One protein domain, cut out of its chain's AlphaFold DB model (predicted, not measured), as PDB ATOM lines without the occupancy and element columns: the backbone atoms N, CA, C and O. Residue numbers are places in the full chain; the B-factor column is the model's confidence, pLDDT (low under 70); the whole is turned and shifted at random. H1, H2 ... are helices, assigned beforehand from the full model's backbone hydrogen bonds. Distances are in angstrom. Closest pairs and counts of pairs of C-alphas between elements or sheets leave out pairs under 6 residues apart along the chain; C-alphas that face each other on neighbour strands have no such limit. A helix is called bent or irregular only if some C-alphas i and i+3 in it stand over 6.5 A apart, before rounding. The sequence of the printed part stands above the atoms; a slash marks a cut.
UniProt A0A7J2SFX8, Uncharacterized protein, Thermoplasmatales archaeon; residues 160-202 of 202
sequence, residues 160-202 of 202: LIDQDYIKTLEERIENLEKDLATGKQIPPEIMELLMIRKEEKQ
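This is residues 160 to 202 of the 202 residues of an uncharacterized protein of Thermoplasmatales archaeon (UniProt A0A7J2SFX8). One long straight helix, H1, is joined at its far end by a short link to a shorter helix, H2, which runs off crosswise from the last part of H1, so that the two make a loose L with two free ends. Residues 160 to 172 of H1 stick out as one arm, and residues 195 to 202, with the last part of H2, stick out as the other. The printed part has 43 residues, with two named helices in the order H1, H2 and no named strand; the class is all helix. The whole is loose, with a radius of gyration of the C-alphas of 11.6 A, and spans 34 by 23 by 17 A.

H1, residues 160 to 181, is the longest helix, with 22 residues. H2, residues 188 to 200, is near H1: 8 pairs of their C-alphas are within 10 A, and the closest pair is 8.1 A apart. A short link of 6 residues joins them. Every O i to N i+4 pair of H1 is within hydrogen-bond range, and 8 of 9 are in H2. Neither helix is bent.

H1 begins at C-alpha 160 at (-34.121, 25.095, 10.750) and ends at C-alpha 181 at (-56.645, 8.237, -3.236), 31.4 A from first to last C-alpha. H2 runs from C-alpha 188 at (-44.084, 3.310, -10.014) to C-alpha 200 at (-43.629, 0.734, 8.928), 19.1 A; its N-to-C direction has a z component of 0.96.

The two C-alphas farthest apart are those of Leu 160 and Gly 183, 34.6 A. The printed part has no cut and ends at residue 202, the chain's last residue. The mean pLDDT of the printed part is 70.5; 15 residues are under 70, among them residues 183 to 186 and residues 197 to 202.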
ATOM      1  N   LEU A 160     -32.951  24.410  11.319       70.00
ATOM      2  CA  LEU A 160     -34.121  25.095  10.750       70.00
ATOM      3  C   LEU A 160     -34.318  24.750   9.264       70.00
ATOM      4  O   LEU A 160     -35.428  24.434   8.847       70.00
ATOM      5  N   ILE A 161     -33.240  24.757   8.472       71.12
ATOM      6  CA  ILE A 161     -33.286  24.394   7.044       71.12
ATOM      7  C   ILE A 161     -33.698  22.929   6.861       71.12
ATOM      8  O   ILE A 161     -34.534  22.626   6.009       71.12
ATOM      9  N   ASP A 162     -33.142  22.023   7.667       71.94
ATOM     10  CA  ASP A 162     -33.494  20.603   7.637       71.94
ATOM     11  C   ASP A 162     -34.970  20.389   8.004       71.94
ATOM     12  O   ASP A 162     -35.650  19.580   7.372       71.94
ATOM     13  N   GLN A 163     -35.502  21.139   8.977       72.00
ATOM     14  CA  GLN A 163     -36.922  21.096   9.342       72.00
ATOM     15  C   GLN A 163     -37.834  21.568   8.213       72.00
ATOM     16  O   GLN A 163     -38.790  20.868   7.874       72.00
ATOM     17  N   ASP A 164     -37.533  22.710   7.595       71.25
ATOM     18  CA  ASP A 164     -38.295  23.205   6.446       71.25
ATOM     19  C   ASP A 164     -38.261  22.205   5.281       71.25
ATOM     20  O   ASP A 164     -39.271  21.959   4.611       71.25
ATOM     21  N   TYR A 165     -37.113  21.560   5.064       70.25
ATOM     22  CA  TYR A 165     -36.974  20.516   4.057       70.25
ATOM     23  C   TYR A 165     -37.816  19.271   4.383       70.25
ATOM     24  O   TYR A 165     -38.530  18.764   3.519       70.25
ATOM     25  N   ILE A 166     -37.807  18.800   5.634       73.56
ATOM     26  CA  ILE A 166     -38.656  17.681   6.074       73.56
ATOM     27  C   ILE A 166     -40.135  18.028   5.895       73.56
ATOM     28  O   ILE A 166     -40.883  17.243   5.317       73.56
ATOM     29  N   LYS A 167     -40.554  19.222   6.315       76.44
ATOM     30  CA  LYS A 167     -41.947  19.667   6.220       76.44
ATOM     31  C   LYS A 167     -42.428  19.747   4.773       76.44
ATOM     32  O   LYS A 167     -43.516  19.274   4.452       76.44
ATOM     33  N   THR A 168     -41.605  20.287   3.877       73.69
ATOM     34  CA  THR A 168     -41.931  20.332   2.442       73.69
ATOM     35  C   THR A 168     -42.000  18.938   1.818       73.69
ATOM     36  O   THR A 168     -42.851  18.689   0.960       73.69
ATOM     37  N   LEU A 169     -41.155  17.998   2.257       71.00
ATOM     38  CA  LEU A 169     -41.264  16.595   1.856       71.00
ATOM     39  C   LEU A 169     -42.548  15.945   2.383       71.00
ATOM     40  O   LEU A 169     -43.210  15.237   1.627       71.00
ATOM     41  N   GLU A 170     -42.932  16.197   3.632       79.56
ATOM     42  CA  GLU A 170     -44.175  15.682   4.213       79.56
ATOM     43  C   GLU A 170     -45.410  16.210   3.484       79.56
ATOM     44  O   GLU A 170     -46.260  15.411   3.095       79.56
ATOM     45  N   GLU A 171     -45.477  17.514   3.209       79.31
ATOM     46  CA  GLU A 171     -46.556  18.115   2.416       79.31
ATOM     47  C   GLU A 171     -46.626  17.502   1.013       79.31
ATOM     48  O   GLU A 171     -47.706  17.221   0.485       79.31
ATOM     49  N   ARG A 172     -45.467  17.258   0.390       73.12
ATOM     50  CA  ARG A 172     -45.409  16.621  -0.926       73.12
ATOM     51  C   ARG A 172     -45.891  15.176  -0.873       73.12
ATOM     52  O   ARG A 172     -46.622  14.767  -1.770       73.12
ATOM     53  N   ILE A 173     -45.518  14.423   0.159       75.38
ATOM     54  CA  ILE A 173     -46.000  13.055   0.362       75.38
ATOM     55  C   ILE A 173     -47.508  13.048   0.624       75.38
ATOM     56  O   ILE A 173     -48.211  12.262   0.004       75.38
ATOM     57  N   GLU A 174     -48.032  13.947   1.456       80.50
ATOM     58  CA  GLU A 174     -49.471  14.041   1.728       80.50
ATOM     59  C   GLU A 174     -50.266  14.371   0.453       80.50
ATOM     60  O   GLU A 174     -51.328  13.801   0.195       80.50
ATOM     61  N   ASN A 175     -49.734  15.255  -0.393       80.88
ATOM     62  CA  ASN A 175     -50.325  15.556  -1.696       80.88
ATOM     63  C   ASN A 175     -50.277  14.353  -2.647       80.88
ATOM     64  O   ASN A 175     -51.246  14.108  -3.362       80.88
ATOM     65  N   LEU A 176     -49.190  13.575  -2.628       75.56
ATOM     66  CA  LEU A 176     -49.084  12.334  -3.397       75.56
ATOM     67  C   LEU A 176     -50.051  11.260  -2.882       75.56
ATOM     68  O   LEU A 176     -50.687  10.594  -3.690       75.56
ATOM     69  N   GLU A 177     -50.230  11.120  -1.567       75.12
ATOM     70  CA  GLU A 177     -51.222  10.220  -0.961       75.12
ATOM     71  C   GLU A 177     -52.656  10.621  -1.345       75.12
ATOM     72  O   GLU A 177     -53.470   9.760  -1.692       75.12
ATOM     73  N   LYS A 178     -52.960  11.927  -1.361       78.69
ATOM     74  CA  LYS A 178     -54.238  12.461  -1.867       78.69
ATOM     75  C   LYS A 178     -54.422  12.159  -3.352       78.69
ATOM     76  O   LYS A 178     -55.482  11.671  -3.744       78.69
ATOM     77  N   ASP A 179     -53.409  12.390  -4.181       75.75
ATOM     78  CA  ASP A 179     -53.462  12.091  -5.616       75.75
ATOM     79  C   ASP A 179     -53.658  10.580  -5.882       75.75
ATOM     80  O   ASP A 179     -54.428  10.211  -6.773       75.75
ATOM     81  N   LEU A 180     -53.062   9.714  -5.054       69.12
ATOM     82  CA  LEU A 180     -53.257   8.257  -5.051       69.12
ATOM     83  C   LEU A 180     -54.696   7.867  -4.700       69.12
ATOM     84  O   LEU A 180     -55.313   7.072  -5.410       69.12
ATOM     85  N   ALA A 181     -55.255   8.458  -3.640       70.31
ATOM     86  CA  ALA A 181     -56.645   8.237  -3.236       70.31
ATOM     87  C   ALA A 181     -57.650   8.708  -4.305       70.31
ATOM     88  O   ALA A 181     -58.756   8.177  -4.395       70.31
ATOM     89  N   THR A 182     -57.250   9.673  -5.138       74.19
ATOM     90  CA  THR A 182     -58.065  10.230  -6.229       74.19
ATOM     91  C   THR A 182     -57.838   9.513  -7.573       74.19
ATOM     92  O   THR A 182     -58.454   9.870  -8.576       74.19
ATOM     93  N   GLY A 183     -56.981   8.483  -7.616       65.25
ATOM     94  CA  GLY A 183     -56.776   7.626  -8.790       65.25
ATOM     95  C   GLY A 183     -55.876   8.207  -9.887       65.25
ATOM     96  O   GLY A 183     -55.936   7.743 -11.027       65.25
ATOM     97  N   LYS A 184     -55.042   9.212  -9.587       65.56
ATOM     98  CA  LYS A 184     -54.031   9.696 -10.540       65.56
ATOM     99  C   LYS A 184     -52.889   8.688 -10.679       65.56
ATOM    100  O   LYS A 184     -52.457   8.081  -9.704       65.56
ATOM    101  N   GLN A 185     -52.364   8.550 -11.897       59.72
ATOM    102  CA  GLN A 185     -51.177   7.736 -12.163       59.72
ATOM    103  C   GLN A 185     -49.946   8.385 -11.523       59.72
ATOM    104  O   GLN A 185     -49.496   9.445 -11.958       59.72
ATOM    105  N   ILE A 186     -49.409   7.737 -10.491       64.50
ATOM    106  CA  ILE A 186     -48.141   8.103  -9.856       64.50
ATOM    107  C   ILE A 186     -47.032   7.226 -10.457       64.50
ATOM    108  O   ILE A 186     -47.280   6.046 -10.723       64.50
ATOM    109  N   PRO A 187     -45.821   7.765 -10.697       72.56
ATOM    110  CA  PRO A 187     -44.684   6.968 -11.143       72.56
ATOM    111  C   PRO A 187     -44.439   5.754 -10.221       72.56
ATOM    112  O   PRO A 187     -44.475   5.910  -8.996       72.56
ATOM    113  N   PRO A 188     -44.168   4.559 -10.778       67.88
ATOM    114  CA  PRO A 188     -44.084   3.310 -10.014       67.88
ATOM    115  C   PRO A 188     -42.997   3.323  -8.927       67.88
ATOM    116  O   PRO A 188     -43.202   2.753  -7.860       67.88
ATOM    117  N   GLU A 189     -41.901   4.053  -9.142       70.19
ATOM    118  CA  GLU A 189     -40.805   4.230  -8.173       70.19
ATOM    119  C   GLU A 189     -41.260   4.921  -6.873       70.19
ATOM    120  O   GLU A 189     -40.785   4.607  -5.786       70.19
ATOM    121  N   ILE A 190     -42.219   5.849  -6.963       68.88
ATOM    122  CA  ILE A 190     -42.762   6.571  -5.799       68.88
ATOM    123  C   ILE A 190     -43.816   5.716  -5.085       68.88
ATOM    124  O   ILE A 190     -43.961   5.782  -3.866       68.88
ATOM    125  N   MET A 191     -44.538   4.886  -5.838       64.94
ATOM    126  CA  MET A 191     -45.551   3.980  -5.301       64.94
ATOM    127  C   MET A 191     -44.938   2.918  -4.376       64.94
ATOM    128  O   MET A 191     -45.505   2.620  -3.327       64.94
ATOM    129  N   GLU A 192     -43.765   2.392  -4.736       71.50
ATOM    130  CA  GLU A 192     -43.020   1.415  -3.934       71.50
ATOM    131  C   GLU A 192     -42.563   2.012  -2.591       71.50
ATOM    132  O   GLU A 192     -42.799   1.426  -1.534       71.50
ATOM    133  N   LEU A 193     -42.031   3.241  -2.603       70.06
ATOM    134  CA  LEU A 193     -41.615   3.957  -1.389       70.06
ATOM    135  C   LEU A 193     -42.787   4.281  -0.444       70.06
ATOM    136  O   LEU A 193     -42.640   4.212   0.778       70.06
ATOM    137  N   LEU A 194     -43.961   4.613  -0.989       66.12
ATOM    138  CA  LEU A 194     -45.161   4.883  -0.186       66.12
ATOM    139  C   LEU A 194     -45.741   3.612   0.451       66.12
ATOM    140  O   LEU A 194     -46.271   3.679   1.561       66.12
ATOM    141  N   MET A 195     -45.632   2.463  -0.221       70.25
ATOM    142  CA  MET A 195     -46.065   1.171   0.325       70.25
ATOM    143  C   MET A 195     -45.184   0.738   1.503       70.25
ATOM    144  O   MET A 195     -45.725   0.404   2.554       70.25
ATOM    145  N   ILE A 196     -43.857   0.862   1.378       75.19
ATOM    146  CA  ILE A 196     -42.896   0.555   2.456       75.19
ATOM    147  C   ILE A 196     -43.184   1.401   3.709       75.19
ATOM    148  O   ILE A 196     -43.298   0.874   4.814       75.19
ATOM    149  N   ARG A 197     -43.416   2.711   3.548       68.00
ATOM    150  CA  ARG A 197     -43.755   3.605   4.672       68.00
ATOM    151  C   ARG A 197     -45.067   3.222   5.372       68.00
ATOM    152  O   ARG A 197     -45.234   3.471   6.565       68.00
ATOM    153  N   LYS A 198     -46.035   2.678   4.629       66.12
ATOM    154  CA  LYS A 198     -47.338   2.270   5.171       66.12
ATOM    155  C   LYS A 198     -47.229   0.992   6.005       66.12
ATOM    156  O   LYS A 198     -47.967   0.862   6.978       66.12
ATOM    157  N   GLU A 199     -46.303   0.103   5.651       68.69
ATOM    158  CA  GLU A 199     -45.962  -1.094   6.428       68.69
ATOM    159  C   GLU A 199     -45.206  -0.747   7.720       68.69
ATOM    160  O   GLU A 199     -45.482  -1.342   8.753       68.69
ATOM    161  N   GLU A 200     -44.343   0.275   7.718       65.00
ATOM    162  CA  GLU A 200     -43.629   0.734   8.928       65.00
ATOM    163  C   GLU A 200     -44.522   1.434   9.974       65.00
ATOM    164  O   GLU A 200     -44.114   1.607  11.123       65.00
ATOM    165  N   LYS A 201     -45.730   1.873   9.593       56.84
ATOM    166  CA  LYS A 201     -46.700   2.528  10.493       56.84
ATOM    167  C   LYS A 201     -47.739   1.569  11.105       56.84
ATOM    168  O   LYS A 201     -48.606   2.051  11.839       56.84
ATOM    169  N   GLN A 202     -47.693   0.270  10.791       45.16
ATOM    170  CA  GLN A 202     -48.520  -0.779  11.416       45.16
ATOM    171  C   GLN A 202     -47.783  -1.461  12.568       45.16
ATOM    172  O   GLN A 202     -48.478  -1.797  13.555       45.16
TER     173      GLN A 202